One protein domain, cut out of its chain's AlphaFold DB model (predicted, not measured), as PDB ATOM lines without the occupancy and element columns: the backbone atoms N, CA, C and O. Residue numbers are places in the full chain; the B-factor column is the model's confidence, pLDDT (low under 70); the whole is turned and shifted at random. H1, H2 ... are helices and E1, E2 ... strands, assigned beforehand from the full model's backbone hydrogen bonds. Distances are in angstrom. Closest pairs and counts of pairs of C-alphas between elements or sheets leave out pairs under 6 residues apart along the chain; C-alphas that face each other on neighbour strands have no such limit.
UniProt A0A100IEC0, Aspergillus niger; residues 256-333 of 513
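AT A GLANCE: This is residues 256 to 333 of the 513 residues of a protein of Aspergillus niger (UniProt A0A100IEC0). A small parallel sheet of three short strands forms the core, with H1 and H2 packed over one face and H3 over the other, making three layers with helices on both faces of a sheet. H1 packs on the sheet with residues 261 to 267, and the short helix H4 follows H3 away from the sheet. The printed part has 78 residues with three named strands and four named helices, in the order E1, H1, E2, H2, E3, H3, H4; the sheet's order is E1, E2, E3. The class is mixed, helices and strands, and the whole is compact, with a radius of gyration of the C-alphas of 12.2 A and spans of 33 by 29 by 19 A.

IN THESE COORDINATES: The sheet holds E1, residues 258 to 260, E2, residues 284 to 287, 10.3 A long, and E3, residues 306 to 309, 9.9 A long. E1 begins at C-alpha 258, at (-28.283, 44.262, -10.836). H1, residues 261 to 272, is 17.4 A long and begins at C-alpha 261, at (-22.498, 47.318, -17.510). H2, residues 294 to 302, measures 12.1 A, and H3, residues 317 to 327, 15.0 A. H4, residues 329 to 333, measures 6.0 A and ends at C-alpha 333, at (-37.968, 45.639, 0.246).

HOW THE PARTS SIT: E2 is the inner strand. E1 and E2 are parallel at 23 degrees, with N 259 and O 284 2.9 A apart, within hydrogen-bond range. E2 and E3 are parallel at 10 degrees, with N 308 and O 285 at 2.8 A. E1, H1, E2 and E2, H2, E3 are strand-helix-strand units, two parallel neighbour strands joined through a helix, each with a right-handed crossover. H1 is on the sheet at a height of 9.6 A, over E1 and along the strands. H3 is on the opposite face at a height of 8.1 A, over E1 and E2; its line rises 39.8 degrees, only just short of standing up from the sheet. The closest C-alphas of E2 and H3, those of Gly 287 and Asp 317, are 4.8 A apart. H2 is on the sheet too; its closest C-alphas with E3, those of Glu 301 and Val 307, are 7.0 A apart. H1 and H2 are close but not clearly touching, about perpendicular at 75 degrees, with the C-alphas of Asn 265 and Ile 296 closest at 6.7 A. H3 and H4 meet only through their link, and H4 is not on the sheet. Every O i to N i+4 pair is within hydrogen-bond range in H2, H3 and H4, and 6 of 8 are in H1.

THE WHOLE: The two C-alphas farthest apart, those of Gly 275 and Tyr 314, are 36.4 A apart. The printed part has no cut, and the link from H1 to E2, 11 residues, is long. The mean pLDDT of the printed part is 86.6; residue 274 and residues 279 to 280 are under 70.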
ATOM      1  N   THR A 256     -33.651  41.653  -6.087       77.25
ATOM      2  CA  THR A 256     -33.254  42.224  -7.369       77.25
ATOM      3  C   THR A 256     -31.895  41.678  -7.808       77.25
ATOM      4  O   THR A 256     -30.994  41.500  -6.989       77.25
ATOM      5  N   THR A 257     -31.706  41.487  -9.114       86.69
ATOM      6  CA  THR A 257     -30.390  41.241  -9.728       86.69
ATOM      7  C   THR A 257     -29.964  42.475 -10.517       86.69
ATOM      8  O   THR A 257     -30.652  42.887 -11.451       86.69
ATOM      9  N   VAL A 258     -28.821  43.069 -10.163       89.88
ATOM     10  CA  VAL A 258     -28.283  44.262 -10.836       89.88
ATOM     11  C   VAL A 258     -26.936  43.940 -11.469       89.88
ATOM     12  O   VAL A 258     -25.990  43.575 -10.772       89.88
ATOM     13  N   CYS A 259     -26.828  44.117 -12.783       92.44
ATOM     14  CA  CYS A 259     -25.559  44.011 -13.492       92.44
ATOM     15  C   CYS A 259     -24.939  45.399 -13.678       92.44
ATOM     16  O   CYS A 259     -25.547  46.288 -14.273       92.44
ATOM     17  N   ALA A 260     -23.698  45.565 -13.219       90.50
ATOM     18  CA  ALA A 260     -22.839  46.628 -13.726       90.50
ATOM     19  C   ALA A 260     -22.555  46.353 -15.210       90.50
ATOM     20  O   ALA A 260     -22.355  45.195 -15.567       90.50
ATOM     21  N   ASP A 261     -22.543  47.386 -16.044       87.38
ATOM     22  CA  ASP A 261     -22.498  47.318 -17.510       87.38
ATOM     23  C   ASP A 261     -21.776  46.096 -18.129       87.38
ATOM     24  O   ASP A 261     -22.418  45.159 -18.607       87.38
ATOM     25  N   GLY A 262     -20.442  46.024 -18.035       87.25
ATOM     26  CA  GLY A 262     -19.662  44.892 -18.565       87.25
ATOM     27  C   GLY A 262     -19.949  43.534 -17.895       87.25
ATOM     28  O   GLY A 262     -19.706  42.472 -18.480       87.25
ATOM     29  N   GLY A 263     -20.502  43.545 -16.683       88.31
ATOM     30  CA  GLY A 263     -21.018  42.365 -15.989       88.31
ATOM     31  C   GLY A 263     -22.265  41.775 -16.654       88.31
ATOM     32  O   GLY A 263     -22.453  40.561 -16.597       88.31
ATOM     33  N   ALA A 264     -23.063  42.578 -17.369       92.25
ATOM     34  CA  ALA A 264     -24.204  42.076 -18.137       92.25
ATOM     35  C   ALA A 264     -23.763  41.135 -19.269       92.25
ATOM     36  O   ALA A 264     -24.441  40.150 -19.544       92.25
ATOM     37  N   ASN A 265     -22.591  41.371 -19.875       91.81
ATOM     38  CA  ASN A 265     -22.026  40.443 -20.860       91.81
ATOM     39  C   ASN A 265     -21.736  39.070 -20.236       91.81
ATOM     40  O   ASN A 265     -22.046  38.039 -20.822       91.81
ATOM     41  N   HIS A 266     -21.148  39.052 -19.036       86.56
ATOM     42  CA  HIS A 266     -20.811  37.807 -18.342       86.56
ATOM     43  C   HIS A 266     -22.066  37.055 -17.911       86.56
ATOM     44  O   HIS A 266     -22.128  35.835 -18.056       86.56
ATOM     45  N   PHE A 267     -23.079  37.783 -17.432       84.31
ATOM     46  CA  PHE A 267     -24.380  37.208 -17.121       84.31
ATOM     47  C   PHE A 267     -25.014  36.581 -18.370       84.31
ATOM     48  O   PHE A 267     -25.432  35.427 -18.326       84.31
ATOM     49  N   TYR A 268     -25.003  37.288 -19.504       87.19
ATOM     50  CA  TYR A 268     -25.507  36.776 -20.778       87.19
ATOM     51  C   TYR A 268     -24.798  35.489 -21.209       87.19
ATOM     52  O   TYR A 268     -25.454  34.489 -21.482       87.19
ATOM     53  N   GLU A 269     -23.463  35.483 -21.233       85.56
ATOM     54  CA  GLU A 269     -22.690  34.302 -21.636       85.56
ATOM     55  C   GLU A 269     -22.896  33.122 -20.674       85.56
ATOM     56  O   GLU A 269     -22.963  31.973 -21.116       85.56
ATOM     57  N   MET A 270     -23.073  33.385 -19.374       75.62
ATOM     58  CA  MET A 270     -23.423  32.356 -18.390       75.62
ATOM     59  C   MET A 270     -24.785  31.717 -18.696       75.62
ATOM     60  O   MET A 270     -24.894  30.489 -18.667       75.62
ATOM     61  N   MET A 271     -25.800  32.521 -19.027       77.62
ATOM     62  CA  MET A 271     -27.133  32.010 -19.377       77.62
ATOM     63  C   MET A 271     -27.141  31.315 -20.737       77.62
ATOM     64  O   MET A 271     -27.734  30.246 -20.894       77.62
ATOM     65  N   LYS A 272     -26.404  31.856 -21.705       82.00
ATOM     66  CA  LYS A 272     -26.251  31.281 -23.042       82.00
ATOM     67  C   LYS A 272     -25.549  29.930 -23.030       82.00
ATOM     68  O   LYS A 272     -25.973  29.013 -23.730       82.00
ATOM     69  N   ALA A 273     -24.525  29.752 -22.194       72.31
ATOM     70  CA  ALA A 273     -23.867  28.455 -22.012       72.31
ATOM     71  C   ALA A 273     -24.837  27.349 -21.547       72.31
ATOM     72  O   ALA A 273     -24.545  26.162 -21.701       72.31
ATOM     73  N   ARG A 274     -25.997  27.735 -21.003       68.38
ATOM     74  CA  ARG A 274     -27.060  26.846 -20.520       68.38
ATOM     75  C   ARG A 274     -28.308  26.864 -21.417       68.38
ATOM     76  O   ARG A 274     -29.258  26.142 -21.121       68.38
ATOM     77  N   GLY A 275     -28.303  27.636 -22.510       70.31
ATOM     78  CA  GLY A 275     -29.423  27.793 -23.447       70.31
ATOM     79  C   GLY A 275     -30.619  28.548 -22.860       70.31
ATOM     80  O   GLY A 275     -31.765  28.151 -23.077       70.31
ATOM     81  N   ARG A 276     -30.358  29.558 -22.021       70.06
ATOM     82  CA  ARG A 276     -31.371  30.286 -21.236       70.06
ATOM     83  C   ARG A 276     -31.302  31.805 -21.376       70.06
ATOM     84  O   ARG A 276     -31.943  32.512 -20.604       70.06
ATOM     85  N   GLU A 277     -30.565  32.305 -22.359       82.56
ATOM     86  CA  GLU A 277     -30.365  33.730 -22.620       82.56
ATOM     87  C   GLU A 277     -31.665  34.513 -22.879       82.56
ATOM     88  O   GLU A 277     -31.697  35.712 -22.623       82.56
ATOM     89  N   ASP A 278     -32.726  33.845 -23.345       78.62
ATOM     90  CA  ASP A 278     -34.052  34.432 -23.617       78.62
ATOM     91  C   ASP A 278     -35.026  34.340 -22.426       78.62
ATOM     92  O   ASP A 278     -36.184  34.753 -22.516       78.62
ATOM     93  N   VAL A 279     -34.609  33.712 -21.322       69.38
ATOM     94  CA  VAL A 279     -35.475  33.436 -20.163       69.38
ATOM     95  C   VAL A 279     -34.943  34.124 -18.915       69.38
ATOM     96  O   VAL A 279     -35.712  34.768 -18.202       69.38
ATOM     97  N   ASP A 280     -33.643  33.998 -18.660       68.94
ATOM     98  CA  ASP A 280     -33.013  34.566 -17.475       68.94
ATOM     99  C   ASP A 280     -32.358  35.899 -17.791       68.94
ATOM    100  O   ASP A 280     -31.353  35.987 -18.502       68.94
ATOM    101  N   HIS A 281     -32.910  36.940 -17.184       82.25
ATOM    102  CA  HIS A 281     -32.458  38.303 -17.368       82.25
ATOM    103  C   HIS A 281     -32.199  38.957 -16.010       82.25
ATOM    104  O   HIS A 281     -32.924  38.679 -15.051       82.25
ATOM    105  N   PRO A 282     -31.197  39.843 -15.904       85.12
ATOM    106  CA  PRO A 282     -31.061  40.671 -14.719       85.12
ATOM    107  C   PRO A 282     -32.262  41.618 -14.602       85.12
ATOM    108  O   PRO A 282     -32.840  42.040 -15.604       85.12
ATOM    109  N   THR A 283     -32.611  42.001 -13.376       86.44
ATOM    110  CA  THR A 283     -33.665  42.991 -13.114       86.44
ATOM    111  C   THR A 283     -33.287  44.355 -13.687       86.44
ATOM    112  O   THR A 283     -34.129  45.089 -14.202       86.44
ATOM    113  N   THR A 284     -32.013  44.735 -13.576       91.38
ATOM    114  CA  THR A 284     -31.517  46.033 -14.049       91.38
ATOM    115  C   THR A 284     -30.066  45.930 -14.508       91.38
ATOM    116  O   THR A 284     -29.254  45.240 -13.892       91.38
ATOM    117  N   ILE A 285     -29.731  46.657 -15.572       94.81
ATOM    118  CA  ILE A 285     -28.359  46.888 -16.029       94.81
ATOM    119  C   ILE A 285     -28.056  48.371 -15.848       94.81
ATOM    120  O   ILE A 285     -28.864  49.211 -16.241       94.81
ATOM    121  N   ILE A 286     -26.913  48.708 -15.253       94.62
ATOM    122  CA  ILE A 286     -26.529  50.101 -15.006       94.62
ATOM    123  C   ILE A 286     -25.040  50.341 -15.257       94.62
ATOM    124  O   ILE A 286     -24.184  49.557 -14.848       94.62
ATOM    125  N   GLY A 287     -24.739  51.468 -15.894       91.69
ATOM    126  CA  GLY A 287     -23.383  51.968 -16.094       91.69
ATOM    127  C   GLY A 287     -23.342  53.093 -17.120       91.69
ATOM    128  O   GLY A 287     -24.378  53.647 -17.489       91.69
ATOM    129  N   ASP A 288     -22.152  53.440 -17.590       90.88
ATOM    130  CA  ASP A 288     -21.971  54.316 -18.762       90.88
ATOM    131  C   ASP A 288     -22.246  53.601 -20.101       90.88
ATOM    132  O   ASP A 288     -22.335  54.253 -21.140       90.88
ATOM    133  N   LEU A 289     -22.502  52.290 -20.076       91.75
ATOM    134  CA  LEU A 289     -22.911  51.492 -21.236       91.75
ATOM    135  C   LEU A 289     -21.847  51.415 -22.342       91.75
ATOM    136  O   LEU A 289     -22.194  51.200 -23.510       91.75
ATOM    137  N   ASP A 290     -20.573  51.615 -21.992       90.44
ATOM    138  CA  ASP A 290     -19.437  51.554 -22.916       90.44
ATOM    139  C   ASP A 290     -18.791  50.158 -23.012       90.44
ATOM    140  O   ASP A 290     -18.073  49.856 -23.971       90.44
ATOM    141  N   SER A 291     -19.099  49.296 -22.044       91.88
ATOM    142  CA  SER A 291     -18.519  47.976 -21.838       91.88
ATOM    143  C   SER A 291     -19.491  46.852 -22.209       91.88
ATOM    144  O   SER A 291     -19.040  45.752 -22.543       91.88
ATOM    145  N   ILE A 292     -20.810  47.081 -22.204       94.88
ATOM    146  CA  ILE A 292     -21.792  46.124 -22.739       94.88
ATOM    147  C   ILE A 292     -21.718  46.033 -24.264       94.88
ATOM    148  O   ILE A 292     -21.674  47.032 -24.987       94.88
ATOM    149  N   HIS A 293     -21.752  44.811 -24.793       96.12
ATOM    150  CA  HIS A 293     -21.791  44.614 -26.237       96.12
ATOM    151  C   HIS A 293     -23.128  45.100 -26.817       96.12
ATOM    152  O   HIS A 293     -24.179  44.707 -26.308       96.12
ATOM    153  N   PRO A 294     -23.135  45.863 -27.932       95.44
ATOM    154  CA  PRO A 294     -24.371  46.400 -28.508       95.44
ATOM    155  C   PRO A 294     -25.430  45.335 -28.811       95.44
ATOM    156  O   PRO A 294     -26.615  45.571 -28.608       95.44
ATOM    157  N   THR A 295     -25.012  44.142 -29.247       96.12
ATOM    158  CA  THR A 295     -25.919  43.017 -29.518       96.12
ATOM    159  C   THR A 295     -26.576  42.478 -28.250       96.12
ATOM    160  O   THR A 295     -27.770  42.203 -28.259       96.12
ATOM    161  N   ILE A 296     -25.813  42.359 -27.158       95.38
ATOM    162  CA  ILE A 296     -26.305  41.892 -25.854       95.38
ATOM    163  C   ILE A 296     -27.208  42.955 -25.223       95.38
ATOM    164  O   ILE A 296     -28.272  42.640 -24.699       95.38
ATOM    165  N   LYS A 297     -26.836  44.233 -25.339       95.94
ATOM    166  CA  LYS A 297     -27.679  45.348 -24.906       95.94
ATOM    167  C   LYS A 297     -29.042  45.317 -25.600       95.94
ATOM    168  O   LYS A 297     -30.061  45.309 -24.919       95.94
ATOM    169  N   SER A 298     -29.061  45.239 -26.933       95.88
ATOM    170  CA  SER A 298     -30.316  45.170 -27.693       95.88
ATOM    171  C   SER A 298     -31.142  43.928 -27.359       95.88
ATOM    172  O   SER A 298     -32.366  44.014 -27.341       95.88
ATOM    173  N   HIS A 299     -30.492  42.796 -27.063       94.94
ATOM    174  CA  HIS A 299     -31.164  41.588 -26.579       94.94
ATOM    175  C   HIS A 299     -31.886  41.838 -25.255       94.94
ATOM    176  O   HIS A 299     -33.060  41.505 -25.117       94.94
ATOM    177  N   TYR A 300     -31.219  42.451 -24.280       93.62
ATOM    178  CA  TYR A 300     -31.842  42.750 -22.992       93.62
ATOM    179  C   TYR A 300     -32.962  43.787 -23.109       93.62
ATOM    180  O   TYR A 300     -34.037  43.596 -22.539       93.62
ATOM    181  N   GLU A 301     -32.763  44.832 -23.912       94.94
ATOM    182  CA  GLU A 301     -33.798  45.830 -24.199       94.94
ATOM    183  C   GLU A 301     -35.030  45.196 -24.872       94.94
ATOM    184  O   GLU A 301     -36.159  45.519 -24.500       94.94
ATOM    185  N   SER A 302     -34.852  44.248 -25.805       95.38
ATOM    186  CA  SER A 302     -35.984  43.561 -26.449       95.38
ATOM    187  C   SER A 302     -36.757  42.636 -25.510       95.38
ATOM    188  O   SER A 302     -37.928  42.363 -25.765       95.38
ATOM    189  N   HIS A 303     -36.123  42.182 -24.426       90.19
ATOM    190  CA  HIS A 303     -36.736  41.353 -23.386       90.19
ATOM    191  C   HIS A 303     -37.256  42.172 -22.191       90.19
ATOM    192  O   HIS A 303     -37.694  41.603 -21.194       90.19
ATOM    193  N   GLY A 304     -37.259  43.508 -22.291       89.44
ATOM    194  CA  GLY A 304     -37.854  44.392 -21.286       89.44
ATOM    195  C   GLY A 304     -36.993  44.623 -20.043       89.44
ATOM    196  O   GLY A 304     -37.512  45.089 -19.029       89.44
ATOM    197  N   VAL A 305     -35.694  44.322 -20.101       90.06
ATOM    198  CA  VAL A 305     -34.759  44.631 -19.011       90.06
ATOM    199  C   VAL A 305     -34.586  46.140 -18.882       90.06
ATOM    200  O   VAL A 305     -34.393  46.848 -19.873       90.06
ATOM    201  N   ASN A 306     -34.600  46.637 -17.646       92.50
ATOM    202  CA  ASN A 306     -34.337  48.042 -17.367       92.50
ATOM    203  C   ASN A 306     -32.840  48.358 -17.545       92.50
ATOM    204  O   ASN A 306     -32.021  47.968 -16.712       92.50
ATOM    205  N   VAL A 307     -32.476  49.055 -18.625       94.81
ATOM    206  CA  VAL A 307     -31.092  49.466 -18.918       94.81
ATOM    207  C   VAL A 307     -30.925  50.959 -18.633       94.81
ATOM    208  O   VAL A 307     -31.460  51.809 -19.345       94.81
ATOM    209  N   ILE A 308     -30.166  51.288 -17.589       93.19
ATOM    210  CA  ILE A 308     -29.979  52.650 -17.083       93.19
ATOM    211  C   ILE A 308     -28.611  53.182 -17.516       93.19
ATOM    212  O   ILE A 308     -27.569  52.686 -17.090       93.19
ATOM    213  N   TYR A 309     -28.622  54.247 -18.319       92.94
ATOM    214  CA  TYR A 309     -27.418  55.005 -18.655       92.94
ATOM    215  C   TYR A 309     -27.082  56.018 -17.554       92.94
ATOM    216  O   TYR A 309     -27.927  56.829 -17.169       92.94
ATOM    217  N   HIS A 310     -25.838  56.007 -17.081       87.19
ATOM    218  CA  HIS A 310     -25.347  56.897 -16.034       87.19
ATOM    219  C   HIS A 310     -23.989  57.506 -16.420       87.19
ATOM    220  O   HIS A 310     -22.948  56.859 -16.323       87.19
ATOM    221  N   HIS A 311     -24.000  58.790 -16.789       82.94
ATOM    222  CA  HIS A 311     -22.853  59.554 -17.315       82.94
ATOM    223  C   HIS A 311     -21.811  59.978 -16.249       82.94
ATOM    224  O   HIS A 311     -21.190  61.030 -16.352       82.94
ATOM    225  N   ASP A 312     -21.653  59.214 -15.167       82.81
ATOM    226  CA  ASP A 312     -20.636  59.529 -14.154       82.81
ATOM    227  C   ASP A 312     -19.315  58.858 -14.520       82.81
ATOM    228  O   ASP A 312     -19.112  57.685 -14.218       82.81
ATOM    229  N   ASP A 313     -18.423  59.620 -15.146       78.00
ATOM    230  CA  ASP A 313     -17.107  59.133 -15.577       78.00
ATOM    231  C   ASP A 313     -16.100  59.039 -14.405       78.00
ATOM    232  O   ASP A 313     -14.972  58.576 -14.577       78.00
ATOM    233  N   TYR A 314     -16.476  59.492 -13.199       81.00
ATOM    234  CA  TYR A 314     -15.605  59.503 -12.019       81.00
ATOM    235  C   TYR A 314     -15.801  58.294 -11.099       81.00
ATOM    236  O   TYR A 314     -15.024  58.116 -10.157       81.00
ATOM    237  N   SER A 315     -16.825  57.469 -11.330       82.56
ATOM    238  CA  SER A 315     -17.086  56.270 -10.531       82.56
ATOM    239  C   SER A 315     -17.135  55.009 -11.384       82.56
ATOM    240  O   SER A 315     -17.518  55.026 -12.548       82.56
ATOM    241  N   THR A 316     -16.732  53.884 -10.792       86.06
ATOM    242  CA  THR A 316     -16.817  52.578 -11.455       86.06
ATOM    243  C   THR A 316     -18.278  52.159 -11.625       86.06
ATOM    244  O   THR A 316     -19.108  52.477 -10.771       86.06
ATOM    245  N   ASP A 317     -18.606  51.367 -12.648       87.25
ATOM    246  CA  ASP A 317     -19.983  50.868 -12.824       87.25
ATOM    247  C   ASP A 317     -20.462  50.025 -11.645       87.25
ATOM    248  O   ASP A 317     -21.629  50.074 -11.267       87.25
ATOM    249  N   PHE A 318     -19.535  49.332 -10.981       87.62
ATOM    250  CA  PHE A 318     -19.805  48.671  -9.710       87.62
ATOM    251  C   PHE A 318     -20.295  49.662  -8.635       87.62
ATOM    252  O   PHE A 318     -21.278  49.403  -7.943       87.62
ATOM    253  N   THR A 319     -19.658  50.834  -8.528       86.44
ATOM    254  CA  THR A 319     -20.097  51.905  -7.617       86.44
ATOM    255  C   THR A 319     -21.480  52.427  -7.995       86.44
ATOM    256  O   THR A 319     -22.307  52.665  -7.110       86.44
ATOM    257  N   LYS A 320     -21.749  52.594  -9.296       88.81
ATOM    258  CA  LYS A 320     -23.057  53.026  -9.811       88.81
ATOM    259  C   LYS A 320     -24.144  52.008  -9.433       88.81
ATOM    260  O   LYS A 320     -25.177  52.403  -8.894       88.81
ATOM    261  N   ALA A 321     -23.876  50.711  -9.598       90.38
ATOM    262  CA  ALA A 321     -24.780  49.628  -9.207       90.38
ATOM    263  C   ALA A 321     -25.063  49.605  -7.696       90.38
ATOM    264  O   ALA A 321     -26.223  49.553  -7.289       90.38
ATOM    265  N   LEU A 322     -24.034  49.726  -6.851       88.00
ATOM    266  CA  LEU A 322     -24.218  49.739  -5.397       88.00
ATOM    267  C   LEU A 322     -25.027  50.960  -4.926       88.00
ATOM    268  O   LEU A 322     -25.891  50.840  -4.057       88.00
ATOM    269  N   ARG A 323     -24.782  52.139  -5.518       87.12
ATOM    270  CA  ARG A 323     -25.579  53.350  -5.258       87.12
ATOM    271  C   ARG A 323     -27.032  53.168  -5.682       87.12
ATOM    272  O   ARG A 323     -27.914  53.573  -4.933       87.12
ATOM    273  N   TYR A 324     -27.272  52.553  -6.839       89.00
ATOM    274  CA  TYR A 324     -28.620  52.243  -7.307       89.00
ATOM    275  C   TYR A 324     -29.355  51.327  -6.327       89.00
ATOM    276  O   TYR A 324     -30.457  51.666  -5.908       89.00
ATOM    277  N   ILE A 325     -28.734  50.224  -5.896       86.94
ATOM    278  CA  ILE A 325     -29.344  49.306  -4.923       86.94
ATOM    279  C   ILE A 325     -29.714  50.065  -3.644       86.94
ATOM    280  O   ILE A 325     -30.861  50.016  -3.213       86.94
ATOM    281  N   ARG A 326     -28.777  50.847  -3.091       85.50
ATOM    282  CA  ARG A 326     -28.999  51.622  -1.858       85.50
ATOM    283  C   ARG A 326     -30.075  52.701  -1.994       85.50
ATOM    284  O   ARG A 326     -30.809  52.952  -1.045       85.50
ATOM    285  N   ALA A 327     -30.166  53.352  -3.153       86.12
ATOM    286  CA  ALA A 327     -31.180  54.373  -3.412       86.12
ATOM    287  C   ALA A 327     -32.590  53.776  -3.547       86.12
ATOM    288  O   ALA A 327     -33.565  54.449  -3.224       86.12
ATOM    289  N   ASN A 328     -32.687  52.517  -3.983       85.94
ATOM    290  CA  ASN A 328     -33.952  51.822  -4.213       85.94
ATOM    291  C   ASN A 328     -34.271  50.777  -3.131       85.94
ATOM    292  O   ASN A 328     -35.242  50.043  -3.274       85.94
ATOM    293  N   THR A 329     -33.512  50.713  -2.026       83.62
ATOM    294  CA  THR A 329     -33.696  49.712  -0.957       83.62
ATOM    295  C   THR A 329     -35.142  49.632  -0.467       83.62
ATOM    296  O   THR A 329     -35.676  48.540  -0.319       83.62
ATOM    297  N   ALA A 330     -35.801  50.775  -0.245       80.50
ATOM    298  CA  ALA A 330     -37.183  50.800   0.236       80.50
ATOM    299  C   ALA A 330     -38.171  50.194  -0.775       80.50
ATOM    300  O   ALA A 330     -39.097  49.496  -0.377       80.50
ATOM    301  N   GLU A 331     -37.962  50.430  -2.072       81.38
ATOM    302  CA  GLU A 331     -38.786  49.850  -3.135       81.38
ATOM    303  C   GLU A 331     -38.536  48.341  -3.248       81.38
ATOM    304  O   GLU A 331     -39.488  47.565  -3.201       81.38
ATOM    305  N   ILE A 332     -37.260  47.939  -3.264       77.69
ATOM    306  CA  ILE A 332     -36.799  46.543  -3.326       77.69
ATOM    307  C   ILE A 332     -37.363  45.716  -2.152       77.69
ATOM    308  O   ILE A 332     -37.825  44.592  -2.343       77.69
ATOM    309  N   LEU A 333     -37.379  46.279  -0.939       76.19
ATOM    310  CA  LEU A 333     -37.968  45.639   0.246       76.19
ATOM    311  C   LEU A 333     -39.508  45.680   0.244       76.19
ATOM    312  O   LEU A 333     -40.153  44.823   0.838       76.19
TER     313      LEU A 333